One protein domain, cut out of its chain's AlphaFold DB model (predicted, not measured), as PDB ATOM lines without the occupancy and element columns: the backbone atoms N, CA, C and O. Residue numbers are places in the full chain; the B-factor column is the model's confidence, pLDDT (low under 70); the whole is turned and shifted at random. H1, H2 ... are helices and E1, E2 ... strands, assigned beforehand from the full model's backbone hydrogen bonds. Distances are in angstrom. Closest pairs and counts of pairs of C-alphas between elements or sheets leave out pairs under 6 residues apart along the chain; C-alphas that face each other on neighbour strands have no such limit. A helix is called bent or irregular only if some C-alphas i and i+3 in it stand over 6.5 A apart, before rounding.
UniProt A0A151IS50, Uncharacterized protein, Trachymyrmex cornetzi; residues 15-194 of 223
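Overview. This is residues 15 to 194 of the 223 residues of an uncharacterized protein of Trachymyrmex cornetzi (UniProt A0A151IS50). A small, strongly twisted antiparallel sheet has the long helix H4 over one face, running along its strands, and the longest helix, H1, packs on H4 and not on the sheet. H2 lies off one end of the sheet, near where E1 begins, while H5 belongs to a loose, mostly unnamed stretch after H4, of which residues 186 to 191 stick out. The printed part has 180 residues, with five named helices and four named strands in the order H1 H2 E1 E2 E3 E4 H3 H4 H5; under half, 88 residues, are in named elements, of mixed class. The whole is compact, with a radius of gyration of the C-alphas of 17.7 A and spans of 49 by 40 by 31 A.

Along the chain. The sheet has E3, residues 89 to 96, 21.6 A long, E4, residues 102 to 108, 16.6 A, and the short E1, residues 65 to 67, and E2, residues 70 to 72. H4, residues 127 to 145, is 27.4 A long and ends with C-alpha 145 at (-3.913, -11.708, -8.054). H1, residues 15 to 36, begins with C-alpha 15 at (9.361, -7.396, -37.957) and measures 30.9 A; it has a kink of 32 degrees near residue 30 and is only just irregular, with C-alphas 31 and 34 6.9 A apart. H2 is residues 43 to 57, 20.7 A; H3 is residues 117 to 120; H5 is residues 173 to 179, 10.2 A, with C-alpha 179 at (-17.254, -19.185, -25.164).

Arrangement. E3 has three antiparallel neighbours: E1 and E2 on one side, E4 on the other side. N 65 and O 96 are 2.9 A apart between E1 and E3, N 71 and O 90 2.7 A between E2 and E3, and N 93 and O 106 2.8 A between E3 and E4. E2, E3 and E4 form a meander, each strand the antiparallel neighbour of the one before, and E1 runs on into E2 at 41 degrees. H4 is on the sheet at a height of 9.3 A, over E3 and E4, at 8 degrees to E4 on the local plane; its closest C-alphas to E4 are Glu 131 and Val 107, 6.1 A. H3 is on the same face and near H4. H1 touches H4 at a steep tilt of 46 degrees, the same way, closest at the C-alphas of Trp 29 and Ala 136, 5.2 A. H2 and H5 are not on the sheet and touch no helix. Every O i to N i+4 pair is within hydrogen-bond range in H2 and H4, against 15 of 18 in H1 and 2 of 3 in H5; H3 is too short for such a pair.

Size, cuts and confidence. The C-alphas of Leu 15 and Asp 165 are the two farthest apart, 55.3 A. The printed part has no cut. The links E2 to E3, 16 residues, and H4 to H5, 27 residues, are long. Mean pLDDT of the printed part is 72.9, and 70 residues are under 70, among them residues 70 to 89, 108 to 127 and 174 to 194.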
ATOM      1  N   LEU A  15       7.992  -7.486 -38.466       67.06
ATOM      2  CA  LEU A  15       9.361  -7.396 -37.957       67.06
ATOM      3  C   LEU A  15       9.424  -6.600 -36.645       67.06
ATOM      4  O   LEU A  15      10.056  -7.027 -35.686       67.06
ATOM      5  N   THR A  16       8.692  -5.489 -36.579       72.12
ATOM      6  CA  THR A  16       8.588  -4.644 -35.388       72.12
ATOM      7  C   THR A  16       7.935  -5.391 -34.227       72.12
ATOM      8  O   THR A  16       8.443  -5.353 -33.111       72.12
ATOM      9  N   VAL A  17       6.861  -6.148 -34.480       71.06
ATOM     10  CA  VAL A  17       6.210  -6.979 -33.449       71.06
ATOM     11  C   VAL A  17       7.148  -8.076 -32.933       71.06
ATOM     12  O   VAL A  17       7.180  -8.338 -31.734       71.06
ATOM     13  N   TYR A  18       7.937  -8.696 -33.816       70.75
ATOM     14  CA  TYR A  18       8.928  -9.710 -33.435       70.75
ATOM     15  C   TYR A  18      10.003  -9.171 -32.481       70.75
ATOM     16  O   TYR A  18      10.490  -9.936 -31.655       70.75
ATOM     17  N   ASN A  19      10.340  -7.883 -32.569       77.00
ATOM     18  CA  ASN A  19      11.335  -7.252 -31.700       77.00
ATOM     19  C   ASN A  19      10.719  -6.718 -30.398       77.00
ATOM     20  O   ASN A  19      11.280  -6.931 -29.327       77.00
ATOM     21  N   ILE A  20       9.540  -6.093 -30.475       84.56
ATOM     22  CA  ILE A  20       8.885  -5.478 -29.310       84.56
ATOM     23  C   ILE A  20       8.434  -6.528 -28.289       84.56
ATOM     24  O   ILE A  20       8.504  -6.281 -27.091       84.56
ATOM     25  N   ILE A  21       7.966  -7.703 -28.729       83.06
ATOM     26  CA  ILE A  21       7.477  -8.742 -27.805       83.06
ATOM     27  C   ILE A  21       8.549  -9.173 -26.787       83.06
ATOM     28  O   ILE A  21       8.280  -9.053 -25.593       83.06
ATOM     29  N   PRO A  22       9.735  -9.675 -27.193       84.25
ATOM     30  CA  PRO A  22      10.754 -10.081 -26.229       84.25
ATOM     31  C   PRO A  22      11.262  -8.911 -25.382       84.25
ATOM     32  O   PRO A  22      11.554  -9.125 -24.211       84.25
ATOM     33  N   GLU A  23      11.332  -7.695 -25.932       90.25
ATOM     34  CA  GLU A  23      11.733  -6.488 -25.198       90.25
ATOM     35  C   GLU A  23      10.753  -6.165 -24.062       90.25
ATOM     36  O   GLU A  23      11.146  -6.077 -22.900       90.25
ATOM     37  N   VAL A  24       9.457  -6.080 -24.373       91.38
ATOM     38  CA  VAL A  24       8.411  -5.808 -23.379       91.38
ATOM     39  C   VAL A  24       8.331  -6.933 -22.351       91.38
ATOM     40  O   VAL A  24       8.244  -6.660 -21.158       91.38
ATOM     41  N   CYS A  25       8.392  -8.196 -22.782       90.19
ATOM     42  CA  CYS A  25       8.394  -9.334 -21.864       90.19
ATOM     43  C   CYS A  25       9.592  -9.305 -20.906       90.19
ATOM     44  O   CYS A  25       9.419  -9.585 -19.721       90.19
ATOM     45  N   ASN A  26      10.776  -8.926 -21.392       91.81
ATOM     46  CA  ASN A  26      11.968  -8.798 -20.560       91.81
ATOM     47  C   ASN A  26      11.806  -7.697 -19.505       91.81
ATOM     48  O   ASN A  26      12.054  -7.938 -18.330       91.81
ATOM     49  N   ILE A  27      11.307  -6.521 -19.900       95.12
ATOM     50  CA  ILE A  27      11.055  -5.412 -18.966       95.12
ATOM     51  C   ILE A  27      10.018  -5.813 -17.908       95.12
ATOM     52  O   ILE A  27      10.193  -5.527 -16.726       95.12
ATOM     53  N   ILE A  28       8.942  -6.499 -18.312       94.38
ATOM     54  CA  ILE A  28       7.931  -7.007 -17.375       94.38
ATOM     55  C   ILE A  28       8.575  -7.939 -16.348       94.38
ATOM     56  O   ILE A  28       8.294  -7.804 -15.159       94.38
ATOM     57  N   TRP A  29       9.425  -8.866 -16.790       93.19
ATOM     58  CA  TRP A  29      10.137  -9.774 -15.895       93.19
ATOM     59  C   TRP A  29      11.052  -9.016 -14.929       93.19
ATOM     60  O   TRP A  29      10.896  -9.160 -13.721       93.19
ATOM     61  N   GLU A  30      11.935  -8.154 -15.434       94.88
ATOM     62  CA  GLU A  30      12.888  -7.393 -14.614       94.88
ATOM     63  C   GLU A  30      12.203  -6.541 -13.535       94.88
ATOM     64  O   GLU A  30      12.704  -6.436 -12.416       94.88
ATOM     65  N   VAL A  31      11.045  -5.955 -13.852       96.25
ATOM     66  CA  VAL A  31      10.312  -5.077 -12.929       96.25
ATOM     67  C   VAL A  31       9.421  -5.865 -11.969       96.25
ATOM     68  O   VAL A  31       9.381  -5.560 -10.777       96.25
ATOM     69  N   LEU A  32       8.663  -6.850 -12.463       95.00
ATOM     70  CA  LEU A  32       7.635  -7.517 -11.662       95.00
ATOM     71  C   LEU A  32       8.145  -8.751 -10.922       95.00
ATOM     72  O   LEU A  32       7.634  -9.030  -9.838       95.00
ATOM     73  N   GLN A  33       9.121  -9.486 -11.458       94.12
ATOM     74  CA  GLN A  33       9.580 -10.738 -10.850       94.12
ATOM     75  C   GLN A  33      10.069 -10.556  -9.405       94.12
ATOM     76  O   GLN A  33       9.586 -11.294  -8.544       94.12
ATOM     77  N   PRO A  34      10.908  -9.554  -9.069       93.69
ATOM     78  CA  PRO A  34      11.401  -9.391  -7.698       93.69
ATOM     79  C   PRO A  34      10.295  -9.101  -6.670       93.69
ATOM     80  O   PRO A  34      10.462  -9.350  -5.473       93.69
ATOM     81  N   ILE A  35       9.165  -8.561  -7.135       93.38
ATOM     82  CA  ILE A  35       8.057  -8.095  -6.297       93.38
ATOM     83  C   ILE A  35       6.981  -9.176  -6.186       93.38
ATOM     84  O   ILE A  35       6.540  -9.499  -5.083       93.38
ATOM     85  N   TYR A  36       6.568  -9.731  -7.324       92.75
ATOM     86  CA  TYR A  36       5.381 -10.570  -7.439       92.75
ATOM     87  C   TYR A  36       5.693 -12.048  -7.636       92.75
ATOM     88  O   TYR A  36       4.824 -12.852  -7.338       92.75
ATOM     89  N   LEU A  37       6.885 -12.436  -8.096       90.88
ATOM     90  CA  LEU A  37       7.273 -13.838  -8.314       90.88
ATOM     91  C   LEU A  37       8.620 -14.113  -7.644       90.88
ATOM     92  O   LEU A  37       9.636 -14.370  -8.285       90.88
ATOM     93  N   ARG A  38       8.631 -14.003  -6.317       88.19
ATOM     94  CA  ARG A  38       9.823 -14.178  -5.489       88.19
ATOM     95  C   ARG A  38       9.703 -15.450  -4.667       88.19
ATOM     96  O   ARG A  38       8.764 -15.601  -3.891       88.19
ATOM     97  N   CYS A  39      10.709 -16.309  -4.795       87.38
ATOM     98  CA  CYS A  39      10.833 -17.499  -3.967       87.38
ATOM     99  C   CYS A  39      11.009 -17.090  -2.490       87.38
ATOM    100  O   CYS A  39      11.869 -16.240  -2.216       87.38
ATOM    101  N   PRO A  40      10.243 -17.670  -1.551       90.19
ATOM    102  CA  PRO A  40      10.362 -17.385  -0.133       90.19
ATOM    103  C   PRO A  40      11.784 -17.640   0.358       90.19
ATOM    104  O   PRO A  40      12.388 -18.670   0.057       90.19
ATOM    105  N   GLN A  41      12.339 -16.678   1.089       88.88
ATOM    106  CA  GLN A  41      13.726 -16.739   1.569       88.88
ATOM    107  C   GLN A  41      13.813 -17.015   3.068       88.88
ATOM    108  O   GLN A  41      14.879 -17.380   3.561       88.88
ATOM    109  N   LYS A  42      12.713 -16.825   3.801       92.50
ATOM    110  CA  LYS A  42      12.671 -16.971   5.256       92.50
ATOM    111  C   LYS A  42      11.606 -17.972   5.682       92.50
ATOM    112  O   LYS A  42      10.611 -18.165   4.989       92.50
ATOM    113  N   GLU A  43      11.821 -18.597   6.832       91.62
ATOM    114  CA  GLU A  43      10.942 -19.629   7.392       91.62
ATOM    115  C   GLU A  43       9.505 -19.131   7.604       91.62
ATOM    116  O   GLU A  43       8.548 -19.807   7.239       91.62
ATOM    117  N   ASP A  44       9.347 -17.907   8.096       94.25
ATOM    118  CA  ASP A  44       8.069 -17.227   8.305       94.25
ATOM    119  C   ASP A  44       7.250 -17.063   7.012       94.25
ATOM    120  O   ASP A  44       6.022 -17.170   7.035       94.25
ATOM    121  N   GLU A  45       7.910 -16.880   5.865       92.38
ATOM    122  CA  GLU A  45       7.237 -16.825   4.562       92.38
ATOM    123  C   GLU A  45       6.726 -18.213   4.128       92.38
ATOM    124  O   GLU A  45       5.630 -18.318   3.576       92.38
ATOM    125  N   TRP A  46       7.465 -19.287   4.427       91.44
ATOM    126  CA  TRP A  46       7.030 -20.667   4.166       91.44
ATOM    127  C   TRP A  46       5.884 -21.100   5.082       91.44
ATOM    128  O   TRP A  46       4.919 -21.709   4.616       91.44
ATOM    129  N   ILE A  47       5.948 -20.735   6.365       93.06
ATOM    130  CA  ILE A  47       4.871 -20.968   7.337       93.06
ATOM    131  C   ILE A  47       3.586 -20.279   6.875       93.06
ATOM    132  O   ILE A  47       2.504 -20.855   6.969       93.06
ATOM    133  N   LYS A  48       3.688 -19.066   6.320       94.25
ATOM    134  CA  LYS A  48       2.529 -18.377   5.748       94.25
ATOM    135  C   LYS A  48       1.880 -19.182   4.621       94.25
ATOM    136  O   LYS A  48       0.662 -19.307   4.616       94.25
ATOM    137  N   ILE A  49       2.667 -19.754   3.707       93.56
ATOM    138  CA  ILE A  49       2.128 -20.592   2.624       93.56
ATOM    139  C   ILE A  49       1.432 -21.837   3.194       93.56
ATOM    140  O   ILE A  49       0.316 -22.144   2.776       93.56
ATOM    141  N   ALA A  50       2.039 -22.502   4.182       92.44
ATOM    142  CA  ALA A  50       1.428 -23.644   4.866       92.44
ATOM    143  C   ALA A  50       0.097 -23.294   5.535       92.44
ATOM    144  O   ALA A  50      -0.874 -24.039   5.410       92.44
ATOM    145  N   ASN A  51       0.028 -22.129   6.179       93.19
ATOM    146  CA  ASN A  51      -1.202 -21.630   6.777       93.19
ATOM    147  C   ASN A  51      -2.256 -21.277   5.719       93.19
ATOM    148  O   ASN A  51      -3.426 -21.585   5.921       93.19
ATOM    149  N   ASP A  52      -1.876 -20.670   4.592       92.88
ATOM    150  CA  ASP A  52      -2.803 -20.388   3.486       92.88
ATOM    151  C   ASP A  52      -3.393 -21.703   2.935       92.88
ATOM    152  O   ASP A  52      -4.605 -21.805   2.744       92.88
ATOM    153  N   PHE A  53      -2.573 -22.745   2.750       91.81
ATOM    154  CA  PHE A  53      -3.067 -24.064   2.342       91.81
ATOM    155  C   PHE A  53      -3.995 -24.706   3.372       91.81
ATOM    156  O   PHE A  53      -5.040 -25.243   3.006       91.81
ATOM    157  N   TYR A  54      -3.650 -24.626   4.652       88.31
ATOM    158  CA  TYR A  54      -4.497 -25.148   5.715       88.31
ATOM    159  C   TYR A  54      -5.847 -24.421   5.776       88.31
ATOM    160  O   TYR A  54      -6.896 -25.054   5.734       88.31
ATOM    161  N   ASN A  55      -5.840 -23.089   5.787       88.06
ATOM    162  CA  ASN A  55      -7.054 -22.292   5.959       88.06
ATOM    163  C   ASN A  55      -7.989 -22.339   4.741       88.06
ATOM    164  O   ASN A  55      -9.204 -22.259   4.909       88.06
ATOM    165  N   ILE A  56      -7.442 -22.428   3.522       86.56
ATOM    166  CA  ILE A  56      -8.233 -22.401   2.279       86.56
ATOM    167  C   ILE A  56      -8.615 -23.817   1.837       86.56
ATOM    168  O   ILE A  56      -9.747 -24.046   1.413       86.56
ATOM    169  N   TRP A  57      -7.680 -24.765   1.930       84.75
ATOM    170  CA  TRP A  57      -7.808 -26.103   1.343       84.75
ATOM    171  C   TRP A  57      -7.916 -27.223   2.374       84.75
ATOM    172  O   TRP A  57      -8.001 -28.384   1.984       84.75
ATOM    173  N   ASN A  58      -7.878 -26.905   3.674       84.69
ATOM    174  CA  ASN A  58      -7.764 -27.890   4.752       84.69
ATOM    175  C   ASN A  58      -6.592 -28.863   4.528       84.69
ATOM    176  O   ASN A  58      -6.690 -30.061   4.785       84.69
ATOM    177  N   PHE A  59      -5.486 -28.343   3.986       85.00
ATOM    178  CA  PHE A  59      -4.321 -29.138   3.622       85.00
ATOM    179  C   PHE A  59      -3.108 -28.692   4.460       85.00
ATOM    180  O   PHE A  59      -2.388 -27.767   4.068       85.00
ATOM    181  N   PRO A  60      -2.901 -29.287   5.651       86.56
ATOM    182  CA  PRO A  60      -1.874 -28.846   6.590       86.56
ATOM    183  C   PRO A  60      -0.458 -29.106   6.060       86.56
ATOM    184  O   PRO A  60      -0.225 -30.016   5.265       86.56
ATOM    185  N   ASN A  61       0.508 -28.320   6.545       86.56
ATOM    186  CA  ASN A  61       1.947 -28.493   6.287       86.56
ATOM    187  C   ASN A  61       2.374 -28.451   4.802       86.56
ATOM    188  O   ASN A  61       3.475 -28.885   4.466       86.56
ATOM    189  N   CYS A  62       1.543 -27.918   3.900       88.81
ATOM    190  CA  CYS A  62       1.895 -27.787   2.487       88.81
ATOM    191  C   CYS A  62       2.516 -26.438   2.169       88.81
ATOM    192  O   CYS A  62       1.885 -25.399   2.284       88.81
ATOM    193  N   ILE A  63       3.751 -26.461   1.690       89.94
ATOM    194  CA  ILE A  63       4.513 -25.252   1.362       89.94
ATOM    195  C   ILE A  63       4.468 -24.892  -0.130       89.94
ATOM    196  O   ILE A  63       5.156 -23.973  -0.569       89.94
ATOM    197  N   GLY A  64       3.673 -25.612  -0.920       88.81
ATOM    198  CA  GLY A  64       3.542 -25.377  -2.352       88.81
ATOM    199  C   GLY A  64       3.003 -26.587  -3.105       88.81
ATOM    200  O   GLY A  64       3.336 -27.730  -2.796       88.81
ATOM    201  N   ALA A  65       2.209 -26.327  -4.140       87.62
ATOM    202  CA  ALA A  65       1.791 -27.333  -5.108       87.62
ATOM    203  C   ALA A  65       2.673 -27.229  -6.358       87.62
ATOM    204  O   ALA A  65       2.726 -26.171  -6.987       87.62
ATOM    205  N   ILE A  66       3.370 -28.313  -6.703       85.81
ATOM    206  CA  ILE A  66       4.241 -28.387  -7.879       85.81
ATOM    207  C   ILE A  66       3.521 -29.056  -9.049       85.81
ATOM    208  O   ILE A  66       2.935 -30.129  -8.895       85.81
ATOM    209  N   ASP A  67       3.596 -28.441 -10.224       82.75
ATOM    210  CA  ASP A  67       3.154 -29.037 -11.483       82.75
ATOM    211  C   ASP A  67       4.008 -28.516 -12.642       82.75
ATOM    212  O   ASP A  67       4.615 -27.443 -12.571       82.75
ATOM    213  N   GLY A  68       4.063 -29.281 -13.724       74.56
ATOM    214  CA  GLY A  68       4.764 -28.864 -14.925       74.56
ATOM    215  C   GLY A  68       3.848 -28.216 -15.960       74.56
ATOM    216  O   GLY A  68       2.654 -27.965 -15.781       74.56
ATOM    217  N   LYS A  69       4.385 -28.055 -17.165       73.81
ATOM    218  CA  LYS A  69       3.618 -27.960 -18.392       73.81
ATOM    219  C   LYS A  69       4.480 -28.104 -19.623       73.81
ATOM    220  O   LYS A  69       5.327 -27.269 -19.895       73.81
ATOM    221  N   HIS A  70       4.075 -29.017 -20.505       69.69
ATOM    222  CA  HIS A  70       4.492 -28.972 -21.905       69.69
ATOM    223  C   HIS A  70       3.831 -27.803 -22.653       69.69
ATOM    224  O   HIS A  70       2.630 -27.815 -22.954       69.69
ATOM    225  N   CYS A  71       4.644 -26.809 -22.981       68.31
ATOM    226  CA  CYS A  71       4.346 -25.681 -23.848       68.31
ATOM    227  C   CYS A  71       4.709 -26.067 -25.277       68.31
ATOM    228  O   CYS A  71       5.878 -26.286 -25.579       68.31
ATOM    229  N   ARG A  72       3.725 -26.198 -26.173       67.25
ATOM    230  CA  ARG A  72       4.008 -26.609 -27.557       67.25
ATOM    231  C   ARG A  72       4.801 -25.521 -28.281       67.25
ATOM    232  O   ARG A  72       4.393 -24.360 -28.286       67.25
ATOM    233  N   ILE A  73       5.872 -25.914 -28.958       67.88
ATOM    234  CA  ILE A  73       6.716 -25.021 -29.760       67.88
ATOM    235  C   ILE A  73       6.801 -25.525 -31.200       67.88
ATOM    236  O   ILE A  73       6.553 -26.699 -31.485       67.88
ATOM    237  N   GLN A  74       7.134 -24.630 -32.125       64.31
ATOM    238  CA  GLN A  74       7.554 -25.048 -33.457       64.31
ATOM    239  C   GLN A  74       8.976 -25.613 -33.385       64.31
ATOM    240  O   GLN A  74       9.839 -25.010 -32.756       64.31
ATOM    241  N   ALA A  75       9.203 -26.760 -34.029       60.88
ATOM    242  CA  ALA A  75      10.487 -27.452 -34.037       60.88
ATOM    243  C   ALA A  75      11.630 -26.524 -34.490       60.88
ATOM    244  O   ALA A  75      11.598 -26.052 -35.634       60.88
ATOM    245  N   PRO A  76      12.649 -26.276 -33.652       60.47
ATOM    246  CA  PRO A  76      13.918 -25.752 -34.132       60.47
ATOM    247  C   PRO A  76      14.592 -26.773 -35.077       60.47
ATOM    248  O   PRO A  76      14.357 -27.979 -34.945       60.47
ATOM    249  N   PRO A  77      15.452 -26.344 -36.018       53.53
ATOM    250  CA  PRO A  77      16.288 -27.267 -36.786       53.53
ATOM    251  C   PRO A  77      17.151 -28.122 -35.840       53.53
ATOM    252  O   PRO A  77      17.759 -27.574 -34.925       53.53
ATOM    253  N   ASN A  78      17.221 -29.443 -36.056       57.81
ATOM    254  CA  ASN A  78      18.051 -30.388 -35.282       57.81
ATOM    255  C   ASN A  78      17.794 -30.408 -33.755       57.81
ATOM    256  O   ASN A  78      18.733 -30.511 -32.969       57.81
ATOM    257  N   SER A  79      16.538 -30.291 -33.315       55.59
ATOM    258  CA  SER A  79      16.213 -30.101 -31.891       55.59
ATOM    259  C   SER A  79      15.935 -31.402 -31.113       55.59
ATOM    260  O   SER A  79      15.249 -32.290 -31.622       55.59
ATOM    261  N   ALA A  80      16.367 -31.456 -29.847       54.44
ATOM    262  CA  ALA A  80      16.090 -32.539 -28.893       54.44
ATOM    263  C   ALA A  80      14.733 -32.416 -28.159       54.44
ATOM    264  O   ALA A  80      14.359 -33.316 -27.411       54.44
ATOM    265  N   PHE A  81      13.954 -31.355 -28.413       52.94
ATOM    266  CA  PHE A  81      12.716 -30.999 -27.692       52.94
ATOM    267  C   PHE A  81      11.507 -31.901 -28.013       52.94
ATOM    268  O   PHE A  81      10.355 -31.487 -27.871       52.94
ATOM    269  N   HIS A  82      11.739 -33.113 -28.515       52.16
ATOM    270  CA  HIS A  82      10.704 -34.014 -28.998       52.16
ATOM    271  C   HIS A  82      10.100 -34.810 -27.840       52.16
ATOM    272  O   HIS A  82      10.734 -35.689 -27.259       52.16
ATOM    273  N   ASN A  83       8.842 -34.537 -27.508       56.66
ATOM    274  CA  ASN A  83       8.133 -35.327 -26.515       56.66
ATOM    275  C   ASN A  83       7.675 -36.679 -27.086       56.66
ATOM    276  O   ASN A  83       7.552 -36.878 -28.295       56.66
ATOM    277  N   TYR A  84       7.342 -37.605 -26.189       48.34
ATOM    278  CA  TYR A  84       6.889 -38.957 -26.538       48.34
ATOM    279  C   TYR A  84       5.607 -39.003 -27.396       48.34
ATOM    280  O   TYR A  84       5.263 -40.058 -27.920       48.34
ATOM    281  N   LYS A  85       4.885 -37.878 -27.540       52.56
ATOM    282  CA  LYS A  85       3.663 -37.754 -28.353       52.56
ATOM    283  C   LYS A  85       3.911 -37.211 -29.763       52.56
ATOM    284  O   LYS A  85       2.943 -36.887 -30.448       52.56
ATOM    285  N   GLY A  86       5.161 -37.074 -30.201       56.56
ATOM    286  CA  GLY A  86       5.451 -36.600 -31.557       56.56
ATOM    287  C   GLY A  86       5.431 -35.077 -31.715       56.56
ATOM    288  O   GLY A  86       5.294 -34.576 -32.830       56.56
ATOM    289  N   HIS A  87       5.487 -34.315 -30.618       60.44
ATOM    290  CA  HIS A  87       5.466 -32.851 -30.656       60.44
ATOM    291  C   HIS A  87       6.724 -32.254 -30.036       60.44
ATOM    292  O   HIS A  87       7.272 -32.808 -29.088       60.44
ATOM    293  N   PHE A  88       7.107 -31.063 -30.496       66.31
ATOM    294  CA  PHE A  88       8.148 -30.280 -29.844       66.31
ATOM    295  C   PHE A  88       7.551 -29.434 -28.719       66.31
ATOM    296  O   PHE A  88       6.516 -28.781 -28.911       66.31
ATOM    297  N   SER A  89       8.153 -29.462 -27.531       67.62
ATOM    298  CA  SER A  89       7.660 -28.688 -26.388       67.62
ATOM    299  C   SER A  89       8.766 -28.227 -25.457       67.62
ATOM    300  O   SER A  89       9.624 -29.032 -25.124       67.62
ATOM    301  N   LEU A  90       8.652 -26.991 -24.975       71.00
ATOM    302  CA  LEU A  90       9.377 -26.491 -23.809       71.00
ATOM    303  C   LEU A  90       8.587 -26.833 -22.540       71.00
ATOM    304  O   LEU A  90       7.356 -26.922 -22.598       71.00
ATOM    305  N   ILE A  91       9.261 -27.047 -21.412       73.00
ATOM    306  CA  ILE A  91       8.612 -27.399 -20.149       73.00
ATOM    307  C   ILE A  91       8.656 -26.193 -19.207       73.00
ATOM    308  O   ILE A  91       9.698 -25.584 -19.014       73.00
ATOM    309  N   LEU A  92       7.497 -25.830 -18.661       78.94
ATOM    310  CA  LEU A  92       7.369 -24.893 -17.545       78.94
ATOM    311  C   LEU A  92       7.168 -25.725 -16.281       78.94
ATOM    312  O   LEU A  92       6.126 -26.351 -16.173       78.94
ATOM    313  N   MET A  93       8.110 -25.748 -15.351       81.94
ATOM    314  CA  MET A  93       7.873 -26.258 -14.000       81.94
ATOM    315  C   MET A  93       7.469 -25.096 -13.105       81.94
ATOM    316  O   MET A  93       8.029 -24.008 -13.223       81.94
ATOM    317  N   ALA A  94       6.490 -25.293 -12.231       86.44
ATOM    318  CA  ALA A  94       6.016 -24.236 -11.356       86.44
ATOM    319  C   ALA A  94       5.599 -24.764  -9.988       86.44
ATOM    320  O   ALA A  94       5.031 -25.846  -9.876       86.44
ATOM    321  N   ILE A  95       5.839 -23.948  -8.965       87.50
ATOM    322  CA  ILE A  95       5.298 -24.117  -7.619       87.50
ATOM    323  C   ILE A  95       4.326 -22.966  -7.373       87.50
ATOM    324  O   ILE A  95       4.679 -21.806  -7.607       87.50
ATOM    325  N   VAL A  96       3.122 -23.275  -6.897       91.19
ATOM    326  CA  VAL A  96       2.100 -22.284  -6.523       91.19
ATOM    327  C   VAL A  96       1.713 -22.405  -5.051       91.19
ATOM    328  O   VAL A  96       1.793 -23.490  -4.472       91.19
ATOM    329  N   ASP A  97       1.303 -21.294  -4.442       90.94
ATOM    330  CA  ASP A  97       0.774 -21.259  -3.077       90.94
ATOM    331  C   ASP A  97      -0.740 -21.548  -3.024       90.94
ATOM    332  O   ASP A  97      -1.408 -21.687  -4.053       90.94
ATOM    333  N   GLY A  98      -1.298 -21.618  -1.810       86.81
ATOM    334  CA  GLY A  98      -2.730 -21.851  -1.587       86.81
ATOM    335  C   GLY A  98      -3.637 -20.731  -2.114       86.81
ATOM    336  O   GLY A  98      -4.842 -20.932  -2.242       86.81
ATOM    337  N   CYS A  99      -3.071 -19.576  -2.470       87.06
ATOM    338  CA  CYS A  99      -3.761 -18.449  -3.095       87.06
ATOM    339  C   CYS A  99      -3.606 -18.439  -4.629       87.06
ATOM    340  O   CYS A  99      -3.904 -17.424  -5.261       87.06
ATOM    341  N   TYR A 100      -3.126 -19.538  -5.225       87.38
ATOM    342  CA  TYR A 100      -2.849 -19.704  -6.657       87.38
ATOM    343  C   TYR A 100      -1.725 -18.833  -7.221       87.38
ATOM    344  O   TYR A 100      -1.557 -18.775  -8.437       87.38
ATOM    345  N   ARG A 101      -0.926 -18.172  -6.382       90.12
ATOM    346  CA  ARG A 101       0.196 -17.350  -6.847       90.12
ATOM    347  C   ARG A 101       1.411 -18.231  -7.074       90.12
ATOM    348  O   ARG A 101       1.708 -19.116  -6.277       90.12
ATOM    349  N   PHE A 102       2.171 -17.948  -8.123       91.75
ATOM    350  CA  PHE A 102       3.461 -18.591  -8.338       91.75
ATOM    351  C   PHE A 102       4.467 -18.201  -7.260       91.75
ATOM    352  O   PHE A 102       4.731 -17.024  -7.033       91.75
ATOM    353  N   VAL A 103       5.075 -19.212  -6.664       90.12
ATOM    354  CA  VAL A 103       6.166 -19.105  -5.693       90.12
ATOM    355  C   VAL A 103       7.506 -19.233  -6.415       90.12
ATOM    356  O   VAL A 103       8.470 -18.534  -6.108       90.12
ATOM    357  N   TRP A 104       7.555 -20.113  -7.413       89.56
ATOM    358  CA  TRP A 104       8.744 -20.388  -8.204       89.56
ATOM    359  C   TRP A 104       8.357 -20.936  -9.574       89.56
ATOM    360  O   TRP A 104       7.347 -21.633  -9.699       89.56
ATOM    361  N   ILE A 105       9.172 -20.640 -10.586       87.75
ATOM    362  CA  ILE A 105       9.066 -21.245 -11.912       87.75
ATOM    363  C   ILE A 105      10.451 -21.588 -12.452       87.75
ATOM    364  O   ILE A 105      11.424 -20.894 -12.155       87.75
ATOM    365  N   ASP A 106      10.497 -22.589 -13.318       82.38
ATOM    366  CA  ASP A 106      11.618 -22.868 -14.207       82.38
ATOM    367  C   ASP A 106      11.099 -23.151 -15.613       82.38
ATOM    368  O   ASP A 106      10.059 -23.786 -15.806       82.38
ATOM    369  N   VAL A 107      11.795 -22.613 -16.605       78.50
ATOM    370  CA  VAL A 107      11.359 -22.593 -17.999       78.50
ATOM    371  C   VAL A 107      12.513 -23.138 -18.826       78.50
ATOM    372  O   VAL A 107      13.435 -22.411 -19.173       78.50
ATOM    373  N   GLY A 108      12.475 -24.436 -19.126       65.88
ATOM    374  CA  GLY A 108      13.644 -25.129 -19.656       65.88
ATOM    375  C   GLY A 108      13.350 -26.469 -20.321       65.88
ATOM    376  O   GLY A 108      12.203 -26.918 -20.438       65.88
ATOM    377  N   ASP A 109      14.420 -27.094 -20.809       48.72
ATOM    378  CA  ASP A 109      14.417 -28.505 -21.184       48.72
ATOM    379  C   ASP A 109      14.580 -29.354 -19.915       48.72
ATOM    380  O   ASP A 109      15.327 -28.970 -19.026       48.72
ATOM    381  N   TYR A 110      13.904 -30.508 -19.884       39.72
ATOM    382  CA  TYR A 110      13.802 -31.516 -18.805       39.72
ATOM    383  C   TYR A 110      12.530 -31.475 -17.901       39.72
ATOM    384  O   TYR A 110      12.344 -30.626 -17.046       39.72
ATOM    385  N   ALA A 111      11.700 -32.523 -18.088       32.78
ATOM    386  CA  ALA A 111      10.685 -33.160 -17.212       32.78
ATOM    387  C   ALA A 111       9.272 -32.540 -16.896       32.78
ATOM    388  O   ALA A 111       9.115 -31.687 -16.045       32.78
ATOM    389  N   ILE A 112       8.243 -33.141 -17.545       32.81
ATOM    390  CA  ILE A 112       6.819 -33.518 -17.231       32.81
ATOM    391  C   ILE A 112       5.670 -32.561 -16.741       32.81
ATOM    392  O   ILE A 112       5.752 -31.973 -15.681       32.81
ATOM    393  N   VAL A 113       4.527 -32.655 -17.487       34.91
ATOM    394  CA  VAL A 113       3.027 -32.478 -17.273       34.91
ATOM    395  C   VAL A 113       2.341 -31.103 -17.081       34.91
ATOM    396  O   VAL A 113       2.612 -30.509 -16.092       34.91
ATOM    397  N   ALA A 114       1.358 -30.746 -17.957       36.72
ATOM    398  CA  ALA A 114       0.449 -29.558 -18.215       36.72
ATOM    399  C   ALA A 114      -0.377 -28.829 -17.093       36.72
ATOM    400  O   ALA A 114      -0.935 -29.540 -16.285       36.72
ATOM    401  N   ARG A 115      -0.821 -27.528 -17.172       40.38
ATOM    402  CA  ARG A 115      -1.749 -26.880 -18.184       40.38
ATOM    403  C   ARG A 115      -1.990 -25.316 -18.034       40.38
ATOM    404  O   ARG A 115      -2.663 -24.874 -17.129       40.38
ATOM    405  N   TRP A 116      -1.606 -24.491 -19.033       43.00
ATOM    406  CA  TRP A 116      -1.893 -23.040 -19.232       43.00
ATOM    407  C   TRP A 116      -2.426 -22.718 -20.652       43.00
ATOM    408  O   TRP A 116      -1.936 -23.289 -21.632       43.00
ATOM    409  N   ILE A 117      -3.421 -21.836 -20.811       39.41
ATOM    410  CA  ILE A 117      -4.197 -21.658 -22.066       39.41
ATOM    411  C   ILE A 117      -3.406 -20.989 -23.211       39.41
ATOM    412  O   ILE A 117      -3.504 -21.439 -24.355       39.41
ATOM    413  N   ILE A 118      -2.548 -20.002 -22.925       46.59
ATOM    414  CA  ILE A 118      -1.699 -19.331 -23.941       46.59
ATOM    415  C   ILE A 118      -0.717 -20.311 -24.615       46.59
ATOM    416  O   ILE A 118      -0.368 -20.163 -25.783       46.59
ATOM    417  N   LEU A 119      -0.354 -21.381 -23.910       50.53
ATOM    418  CA  LEU A 119       0.646 -22.372 -24.313       50.53
ATOM    419  C   LEU A 119       0.036 -23.590 -25.039       50.53
ATOM    420  O   LEU A 119       0.683 -24.629 -25.187       50.53
ATOM    421  N   GLN A 120      -1.237 -23.512 -25.450       47.16
ATOM    422  CA  GLN A 120      -1.937 -24.609 -26.137       47.16
ATOM    423  C   GLN A 120      -1.676 -24.656 -27.652       47.16
ATOM    424  O   GLN A 120      -1.819 -25.718 -28.269       47.16
ATOM    425  N   LYS A 121      -1.275 -23.533 -28.258       43.66
ATOM    426  CA  LYS A 121      -0.865 -23.463 -29.667       43.66
ATOM    427  C   LYS A 121       0.658 -23.476 -29.780       43.66
ATOM    428  O   LYS A 121       1.307 -22.898 -28.915       43.66
ATOM    429  N   PRO A 122       1.220 -24.069 -30.850       47.38
ATOM    430  CA  PRO A 122       2.640 -23.942 -31.135       47.38
ATOM    431  C   PRO A 122       3.020 -22.463 -31.232       47.38
ATOM    432  O   PRO A 122       2.479 -21.737 -32.076       47.38
ATOM    433  N   LEU A 123       3.929 -22.021 -30.368       55.16
ATOM    434  CA  LEU A 123       4.526 -20.696 -30.477       55.16
ATOM    435  C   LEU A 123       5.540 -20.718 -31.631       55.16
ATOM    436  O   LEU A 123       6.495 -21.491 -31.622       55.16
ATOM    437  N   ALA A 124       5.297 -19.893 -32.653       55.88
ATOM    438  CA  ALA A 124       6.169 -19.725 -33.821       55.88
ATOM    439  C   ALA A 124       7.201 -18.610 -33.562       55.88
ATOM    440  O   ALA A 124       7.223 -17.586 -34.250       55.88
ATOM    441  N   GLN A 125       7.977 -18.777 -32.490       58.34
ATOM    442  CA  GLN A 125       8.968 -17.825 -31.982       58.34
ATOM    443  C   GLN A 125      10.260 -18.566 -31.610       58.34
ATOM    444  O   GLN A 125      10.245 -19.786 -31.445       58.34
ATOM    445  N   LYS A 126      11.379 -17.841 -31.485       67.44
ATOM    446  CA  LYS A 126      12.629 -18.419 -30.961       67.44
ATOM    447  C   LYS A 126      12.434 -18.841 -29.497       67.44
ATOM    448  O   LYS A 126      11.653 -18.210 -28.790       67.44
ATOM    449  N   LEU A 127      13.156 -19.871 -29.051       67.25
ATOM    450  CA  LEU A 127      13.063 -20.410 -27.684       67.25
ATOM    451  C   LEU A 127      13.226 -19.325 -26.605       67.25
ATOM    452  O   LEU A 127      12.355 -19.201 -25.757       67.25
ATOM    453  N   ASP A 128      14.243 -18.470 -26.731       71.38
ATOM    454  CA  ASP A 128      14.480 -17.323 -25.835       71.38
ATOM    455  C   ASP A 128      13.267 -16.373 -25.734       71.38
ATOM    456  O   ASP A 128      12.902 -15.889 -24.669       71.38
ATOM    457  N   THR A 129      12.567 -16.139 -26.846       75.06
ATOM    458  CA  THR A 129      11.356 -15.305 -26.844       75.06
ATOM    459  C   THR A 129      10.191 -16.005 -26.149       75.06
ATOM    460  O   THR A 129       9.389 -15.356 -25.485       75.06
ATOM    461  N   ILE A 130      10.076 -17.326 -26.300       74.50
ATOM    462  CA  ILE A 130       9.038 -18.126 -25.639       74.50
ATOM    463  C   ILE A 130       9.254 -18.127 -24.128       74.50
ATOM    464  O   ILE A 130       8.290 -17.942 -23.388       74.50
ATOM    465  N   GLU A 131      10.499 -18.284 -23.690       79.06
ATOM    466  CA  GLU A 131      10.877 -18.228 -22.281       79.06
ATOM    467  C   GLU A 131      10.464 -16.897 -21.647       79.06
ATOM    468  O   GLU A 131       9.686 -16.885 -20.692       79.06
ATOM    469  N   LYS A 132      10.850 -15.780 -22.276       83.00
ATOM    470  CA  LYS A 132      10.473 -14.423 -21.847       83.00
ATOM    471  C   LYS A 132       8.963 -14.223 -21.778       83.00
ATOM    472  O   LYS A 132       8.459 -13.599 -20.848       83.00
ATOM    473  N   ILE A 133       8.212 -14.760 -22.744       83.31
ATOM    474  CA  ILE A 133       6.745 -14.688 -22.734       83.31
ATOM    475  C   ILE A 133       6.175 -15.428 -21.519       83.31
ATOM    476  O   ILE A 133       5.296 -14.897 -20.842       83.31
ATOM    477  N   VAL A 134       6.654 -16.642 -21.234       83.31
ATOM    478  CA  VAL A 134       6.189 -17.439 -20.089       83.31
ATOM    479  C   VAL A 134       6.517 -16.728 -18.774       83.31
ATOM    480  O   VAL A 134       5.627 -16.516 -17.951       83.31
ATOM    481  N   GLN A 135       7.759 -16.282 -18.616       87.06
ATOM    482  CA  GLN A 135       8.233 -15.484 -17.484       87.06
ATOM    483  C   GLN A 135       7.379 -14.224 -17.255       87.06
ATOM    484  O   GLN A 135       6.894 -13.982 -16.149       87.06
ATOM    485  N   ALA A 136       7.090 -13.456 -18.305       87.81
ATOM    486  CA  ALA A 136       6.253 -12.265 -18.196       87.81
ATOM    487  C   ALA A 136       4.803 -12.593 -17.793       87.81
ATOM    488  O   ALA A 136       4.224 -11.909 -16.948       87.81
ATOM    489  N   ILE A 137       4.206 -13.646 -18.364       88.81
ATOM    490  CA  ILE A 137       2.820 -14.049 -18.061       88.81
ATOM    491  C   ILE A 137       2.666 -14.458 -16.596       88.81
ATOM    492  O   ILE A 137       1.682 -14.084 -15.962       88.81
ATOM    493  N   THR A 138       3.620 -15.215 -16.057       89.62
ATOM    494  CA  THR A 138       3.582 -15.669 -14.658       89.62
ATOM    495  C   THR A 138       3.706 -14.498 -13.679       89.62
ATOM    496  O   THR A 138       2.952 -14.426 -12.709       89.62
ATOM    497  N   CYS A 139       4.551 -13.509 -13.986       91.00
ATOM    498  CA  CYS A 139       4.631 -12.272 -13.209       91.00
ATOM    499  C   CYS A 139       3.332 -11.458 -13.266       91.00
ATOM    500  O   CYS A 139       2.853 -10.987 -12.236       91.00
ATOM    501  N   LEU A 140       2.737 -11.307 -14.455       89.44
ATOM    502  CA  LEU A 140       1.468 -10.594 -14.620       89.44
ATOM    503  C   LEU A 140       0.313 -11.293 -13.895       89.44
ATOM    504  O   LEU A 140      -0.525 -10.618 -13.305       89.44
ATOM    505  N   HIS A 141       0.276 -12.626 -13.908       88.94
ATOM    506  CA  HIS A 141      -0.693 -13.416 -13.149       88.94
ATOM    507  C   HIS A 141      -0.624 -13.077 -11.655       88.94
ATOM    508  O   HIS A 141      -1.626 -12.670 -11.066       88.94
ATOM    509  N   ASN A 142       0.573 -13.143 -11.066       90.94
ATOM    510  CA  ASN A 142       0.770 -12.804  -9.658       90.94
ATOM    511  C   ASN A 142       0.458 -11.333  -9.361       90.94
ATOM    512  O   ASN A 142      -0.135 -11.043  -8.324       90.94
ATOM    513  N   TYR A 143       0.811 -10.411 -10.260       90.25
ATOM    514  CA  TYR A 143       0.460  -8.994 -10.138       90.25
ATOM    515  C   TYR A 143      -1.058  -8.788 -10.066       90.25
ATOM    516  O   TYR A 143      -1.551  -8.099  -9.173       90.25
ATOM    517  N   ILE A 144      -1.818  -9.416 -10.967       86.56
ATOM    518  CA  ILE A 144      -3.280  -9.290 -10.995       86.56
ATOM    519  C   ILE A 144      -3.901  -9.898  -9.731       86.56
ATOM    520  O   ILE A 144      -4.758  -9.263  -9.124       86.56
ATOM    521  N   LEU A 145      -3.435 -11.075  -9.293       83.81
ATOM    522  CA  LEU A 145      -3.913 -11.708  -8.054       83.81
ATOM    523  C   LEU A 145      -3.550 -10.917  -6.792       83.81
ATOM    524  O   LEU A 145      -4.284 -10.952  -5.809       83.81
ATOM    525  N   SER A 146      -2.426 -10.201  -6.806       83.50
ATOM    526  CA  SER A 146      -1.947  -9.419  -5.656       83.50
ATOM    527  C   SER A 146      -2.532  -8.005  -5.601       83.50
ATOM    528  O   SER A 146      -2.221  -7.251  -4.681       83.50
ATOM    529  N   THR A 147      -3.343  -7.614  -6.584       79.81
ATOM    530  CA  THR A 147      -3.965  -6.287  -6.662       79.81
ATOM    531  C   THR A 147      -5.488  -6.399  -6.610       79.81
ATOM    532  O   THR A 147      -6.072  -7.438  -6.906       79.81
ATOM    533  N   ASN A 148      -6.175  -5.292  -6.306       62.47
ATOM    534  CA  ASN A 148      -7.647  -5.216  -6.336       62.47
ATOM    535  C   ASN A 148      -8.247  -5.346  -7.758       62.47
ATOM    536  O   ASN A 148      -9.412  -5.023  -7.975       62.47
ATOM    537  N   LEU A 149      -7.467  -5.804  -8.741       62.47
ATOM    538  CA  LEU A 149      -7.897  -6.080 -10.111       62.47
ATOM    539  C   LEU A 149      -8.501  -7.488 -10.267       62.47
ATOM    540  O   LEU A 149      -8.954  -7.842 -11.355       62.47
ATOM    541  N   ASN A 150      -8.542  -8.284  -9.192       62.19
ATOM    542  CA  ASN A 150      -8.976  -9.682  -9.231       62.19
ATOM    543  C   ASN A 150     -10.488  -9.892  -9.476       62.19
ATOM    544  O   ASN A 150     -10.899 -11.011  -9.761       62.19
ATOM    545  N   TYR A 151     -11.323  -8.843  -9.437       58.22
ATOM    546  CA  TYR A 151     -12.791  -8.986  -9.498       58.22
ATOM    547  C   TYR A 151     -13.322  -9.771 -10.714       58.22
ATOM    548  O   TYR A 151     -14.384 -10.370 -10.609       58.22
ATOM    549  N   ASN A 152     -12.579  -9.823 -11.828       64.06
ATOM    550  CA  ASN A 152     -12.935 -10.622 -13.012       64.06
ATOM    551  C   ASN A 152     -11.844 -11.609 -13.465       64.06
ATOM    552  O   ASN A 152     -12.038 -12.306 -14.459       64.06
ATOM    553  N   TYR A 153     -10.682 -11.643 -12.807       71.19
ATOM    554  CA  TYR A 153      -9.561 -12.482 -13.248       71.19
ATOM    555  C   TYR A 153      -9.670 -13.908 -12.711       71.19
ATOM    556  O   TYR A 153      -9.481 -14.866 -13.460       71.19
ATOM    557  N   PHE A 154     -10.018 -14.041 -11.431       66.69
ATOM    558  CA  PHE A 154     -10.228 -15.320 -10.771       66.69
ATOM    559  C   PHE A 154     -11.499 -15.243  -9.919       66.69
ATOM    560  O   PHE A 154     -11.503 -14.660  -8.836       66.69
ATOM    561  N   HIS A 155     -12.599 -15.783 -10.448       68.25
ATOM    562  CA  HIS A 155     -13.915 -15.755  -9.808       68.25
ATOM    563  C   HIS A 155     -14.233 -17.077  -9.099       68.25
ATOM    564  O   HIS A 155     -13.682 -18.132  -9.423       68.25
ATOM    565  N   GLU A 156     -15.142 -17.025  -8.125       67.19
ATOM    566  CA  GLU A 156     -15.612 -18.211  -7.410       67.19
ATOM    567  C   GLU A 156     -16.229 -19.224  -8.389       67.19
ATOM    568  O   GLU A 156     -17.008 -18.867  -9.273       67.19
ATOM    569  N   GLY A 157     -15.826 -20.491  -8.273       73.38
ATOM    570  CA  GLY A 157     -16.200 -21.541  -9.222       73.38
ATOM    571  C   GLY A 157     -15.372 -21.567 -10.511       73.38
ATOM    572  O   GLY A 157     -15.682 -22.357 -11.399       73.38
ATOM    573  N   PHE A 158     -14.314 -20.752 -10.652       74.62
ATOM    574  CA  PHE A 158     -13.432 -20.831 -11.822       74.62
ATOM    575  C   PHE A 158     -12.722 -22.184 -11.915       74.62
ATOM    576  O   PHE A 158     -12.706 -22.766 -12.997       74.62
ATOM    577  N   VAL A 159     -12.172 -22.699 -10.808       76.12
ATOM    578  CA  VAL A 159     -11.525 -24.023 -10.716       76.12
ATOM    579  C   VAL A 159     -12.465 -25.091 -10.153       76.12
ATOM    580  O   VAL A 159     -13.566 -24.785  -9.708       76.12
ATOM    581  N   ASP A 160     -12.026 -26.349 -10.194       81.38
ATOM    582  CA  ASP A 160     -12.766 -27.456  -9.588       81.38
ATOM    583  C   ASP A 160     -12.863 -27.263  -8.076       81.38
ATOM    584  O   ASP A 160     -11.891 -26.866  -7.435       81.38
ATOM    585  N   GLN A 161     -14.035 -27.555  -7.525       80.38
ATOM    586  CA  GLN A 161     -14.279 -27.530  -6.089       80.38
ATOM    587  C   GLN A 161     -14.643 -28.935  -5.635       80.38
ATOM    588  O   GLN A 161     -15.447 -29.599  -6.281       80.38
ATOM    589  N   GLU A 162     -14.066 -29.386  -4.531       80.38
ATOM    590  CA  GLU A 162     -14.436 -30.650  -3.906       80.38
ATOM    591  C   GLU A 162     -15.367 -30.362  -2.727       80.38
ATOM    592  O   GLU A 162     -15.078 -29.519  -1.877       80.38
ATOM    593  N   ARG A 163     -16.528 -31.013  -2.714       79.69
ATOM    594  CA  ARG A 163     -17.471 -30.957  -1.596       79.69
ATOM    595  C   ARG A 163     -16.985 -31.839  -0.449       79.69
ATOM    596  O   ARG A 163     -16.133 -32.701  -0.612       79.69
ATOM    597  N   VAL A 164     -17.595 -31.655   0.721       77.81
ATOM    598  CA  VAL A 164     -17.285 -32.424   1.943       77.81
ATOM    599  C   VAL A 164     -17.499 -33.938   1.761       77.81
ATOM    600  O   VAL A 164     -16.886 -34.737   2.460       77.81
ATOM    601  N   ASP A 165     -18.346 -34.346   0.817       82.31
ATOM    602  CA  ASP A 165     -18.613 -35.745   0.461       82.31
ATOM    603  C   ASP A 165     -17.652 -36.315  -0.607       82.31
ATOM    604  O   ASP A 165     -17.805 -37.468  -1.014       82.31
ATOM    605  N   GLY A 166     -16.662 -35.532  -1.050       75.94
ATOM    606  CA  GLY A 166     -15.724 -35.897  -2.115       75.94
ATOM    607  C   GLY A 166     -16.279 -35.710  -3.531       75.94
ATOM    608  O   GLY A 166     -15.639 -36.106  -4.509       75.94
ATOM    609  N   GLU A 167     -17.476 -35.129  -3.692       85.69
ATOM    610  CA  GLU A 167     -18.014 -34.806  -5.012       85.69
ATOM    611  C   GLU A 167     -17.277 -33.598  -5.614       85.69
ATOM    612  O   GLU A 167     -17.250 -32.507  -5.040       85.69
ATOM    613  N   VAL A 168     -16.707 -33.774  -6.810       84.44
ATOM    614  CA  VAL A 168     -16.017 -32.697  -7.534       84.44
ATOM    615  C   VAL A 168     -17.005 -31.915  -8.402       84.44
ATOM    616  O   VAL A 168     -17.500 -32.420  -9.412       84.44
ATOM    617  N   ILE A 169     -17.229 -30.650  -8.055       85.19
ATOM    618  CA  ILE A 169     -17.916 -29.653  -8.876       85.19
ATOM    619  C   ILE A 169     -16.932 -29.147  -9.946       85.19
ATOM    620  O   ILE A 169     -15.904 -28.557  -9.602       85.19
ATOM    621  N   PRO A 170     -17.205 -29.341 -11.249       82.56
ATOM    622  CA  PRO A 170     -16.315 -28.868 -12.304       82.56
ATOM    623  C   PRO A 170     -16.289 -27.337 -12.387       82.56
ATOM    624  O   PRO A 170     -17.335 -26.711 -12.533       82.56
ATOM    625  N   GLY A 171     -15.096 -26.745 -12.406       81.62
ATOM    626  CA  GLY A 171     -14.923 -25.302 -12.567       81.62
ATOM    627  C   GLY A 171     -15.296 -24.748 -13.950       81.62
ATOM    628  O   GLY A 171     -15.150 -25.424 -14.983       81.62
ATOM    629  N   ASN A 172     -15.703 -23.474 -13.956       77.50
ATOM    630  CA  ASN A 172     -16.128 -22.667 -15.106       77.50
ATOM    631  C   ASN A 172     -15.037 -22.478 -16.165       77.50
ATOM    632  O   ASN A 172     -15.356 -22.217 -17.328       77.50
ATOM    633  N   TRP A 173     -13.762 -22.707 -15.824       72.88
ATOM    634  CA  TRP A 173     -12.653 -22.670 -16.785       72.88
ATOM    635  C   TRP A 173     -12.898 -23.576 -18.006       72.88
ATOM    636  O   TRP A 173     -12.390 -23.316 -19.099       72.88
ATOM    637  N   ARG A 174     -13.701 -24.644 -17.860       68.31
ATOM    638  CA  ARG A 174     -14.096 -25.533 -18.970       68.31
ATOM    639  C   ARG A 174     -15.051 -24.879 -19.970       68.31
ATOM    640  O   ARG A 174     -15.054 -25.287 -21.135       68.31
ATOM    641  N   SER A 175     -15.853 -23.924 -19.514       65.25
ATOM    642  CA  SER A 175     -16.859 -23.188 -20.286       65.25
ATOM    643  C   SER A 175     -16.255 -21.936 -20.922       65.25
ATOM    644  O   SER A 175     -16.449 -21.717 -22.115       65.25
ATOM    645  N   ASP A 176     -15.401 -21.204 -20.199       59.88
ATOM    646  CA  ASP A 176     -14.701 -20.014 -20.716       59.88
ATOM    647  C   ASP A 176     -13.802 -20.334 -21.918       59.88
ATOM    648  O   ASP A 176     -13.711 -19.566 -22.879       59.88
ATOM    649  N   VAL A 177     -13.182 -21.521 -21.916       53.66
ATOM    650  CA  VAL A 177     -12.420 -22.037 -23.066       53.66
ATOM    651  C   VAL A 177     -13.307 -22.227 -24.305       53.66
ATOM    652  O   VAL A 177     -12.794 -22.170 -25.423       53.66
ATOM    653  N   ARG A 178     -14.615 -22.451 -24.131       47.91
ATOM    654  CA  ARG A 178     -15.580 -22.662 -25.222       47.91
ATOM    655  C   ARG A 178     -16.220 -21.363 -25.711       47.91
ATOM    656  O   ARG A 178     -16.419 -21.246 -26.914       47.91
ATOM    657  N   GLU A 179     -16.525 -20.420 -24.819       45.28
ATOM    658  CA  GLU A 179     -17.254 -19.185 -25.164       45.28
ATOM    659  C   GLU A 179     -16.335 -18.025 -25.575       45.28
ATOM    660  O   GLU A 179     -16.606 -17.357 -26.571       45.28
ATOM    661  N   ASN A 180     -15.197 -17.833 -24.896       44.12
ATOM    662  CA  ASN A 180     -14.200 -16.803 -25.240       44.12
ATOM    663  C   ASN A 180     -13.033 -17.348 -26.086       44.12
ATOM    664  O   ASN A 180     -12.131 -16.614 -26.507       44.12
ATOM    665  N   GLY A 181     -13.026 -18.654 -26.356       41.75
ATOM    666  CA  GLY A 181     -12.022 -19.303 -27.181       41.75
ATOM    667  C   GLY A 181     -12.258 -19.062 -28.670       41.75
ATOM    668  O   GLY A 181     -13.153 -19.643 -29.271       41.75
ATOM    669  N   PHE A 182     -11.348 -18.341 -29.329       35.19
ATOM    670  CA  PHE A 182     -11.155 -18.352 -30.794       35.19
ATOM    671  C   PHE A 182     -10.755 -19.754 -31.351       35.19
ATOM    672  O   PHE A 182     -10.012 -19.857 -32.331       35.19
ATOM    673  N   MET A 183     -11.134 -20.855 -30.692       37.75
ATOM    674  CA  MET A 183     -10.643 -22.215 -30.907       37.75
ATOM    675  C   MET A 183     -11.744 -23.255 -30.717       37.75
ATOM    676  O   MET A 183     -12.336 -23.354 -29.650       37.75
ATOM    677  N   ASN A 184     -11.928 -24.105 -31.728       40.38
ATOM    678  CA  ASN A 184     -12.771 -25.290 -31.615       40.38
ATOM    679  C   ASN A 184     -12.197 -26.258 -30.559       40.38
ATOM    680  O   ASN A 184     -10.974 -26.450 -30.524       40.38
ATOM    681  N   PRO A 185     -13.044 -26.918 -29.747       41.28
ATOM    682  CA  PRO A 185     -12.597 -27.958 -28.833       41.28
ATOM    683  C   PRO A 185     -11.881 -29.061 -29.614       41.28
ATOM    684  O   PRO A 185     -12.443 -29.644 -30.543       41.28
ATOM    685  N   LEU A 186     -10.647 -29.387 -29.231       41.91
ATOM    686  CA  LEU A 186     -10.069 -30.666 -29.627       41.91
ATOM    687  C   LEU A 186     -10.891 -31.743 -28.909       41.91
ATOM    688  O   LEU A 186     -11.001 -31.712 -27.683       41.91
ATOM    689  N   GLY A 187     -11.506 -32.650 -29.674       46.62
ATOM    690  CA  GLY A 187     -12.250 -33.788 -29.130       46.62
ATOM    691  C   GLY A 187     -11.419 -34.584 -28.120       46.62
ATOM    692  O   GLY A 187     -10.204 -34.416 -28.049       46.62
ATOM    693  N   ARG A 188     -12.082 -35.432 -27.323       37.28
ATOM    694  CA  ARG A 188     -11.508 -36.200 -26.201       37.28
ATOM    695  C   ARG A 188     -10.101 -36.729 -26.532       37.28
ATOM    696  O   ARG A 188      -9.950 -37.739 -27.211       37.28
ATOM    697  N   ILE A 189      -9.071 -36.032 -26.056       43.31
ATOM    698  CA  ILE A 189      -7.683 -36.479 -26.172       43.31
ATOM    699  C   ILE A 189      -7.472 -37.480 -25.038       43.31
ATOM    700  O   ILE A 189      -7.807 -37.173 -23.894       43.31
ATOM    701  N   GLY A 190      -6.973 -38.675 -25.366       38.59
ATOM    702  CA  GLY A 190      -6.785 -39.769 -24.412       38.59
ATOM    703  C   GLY A 190      -6.122 -39.310 -23.111       38.59
ATOM    704  O   GLY A 190      -5.192 -38.496 -23.129       38.59
ATOM    705  N   ALA A 191      -6.631 -39.819 -21.987       42.72
ATOM    706  CA  ALA A 191      -6.071 -39.552 -20.671       42.72
ATOM    707  C   ALA A 191      -4.590 -39.957 -20.646       42.72
ATOM    708  O   ALA A 191      -4.211 -41.007 -21.167       42.72
ATOM    709  N   ASN A 192      -3.747 -39.113 -20.054       49.03
ATOM    710  CA  ASN A 192      -2.370 -39.483 -19.752       49.03
ATOM    711  C   ASN A 192      -2.394 -40.493 -18.607       49.03
ATOM    712  O   ASN A 192      -2.457 -40.108 -17.445       49.03
ATOM    713  N   ILE A 193      -2.366 -41.777 -18.940       49.75
ATOM    714  CA  ILE A 193      -2.162 -42.831 -17.955       49.75
ATOM    715  C   ILE A 193      -0.646 -42.975 -17.802       49.75
ATOM    716  O   ILE A 193       0.045 -43.315 -18.763       49.75
ATOM    717  N   GLY A 194      -0.120 -42.641 -16.621       53.62
ATOM    718  CA  GLY A 194       1.282 -42.896 -16.298       53.62
ATOM    719  C   GLY A 194       1.578 -44.392 -16.401       53.62
ATOM    720  O   GLY A 194       0.731 -45.222 -16.071       53.62
TER     721      GLY A 194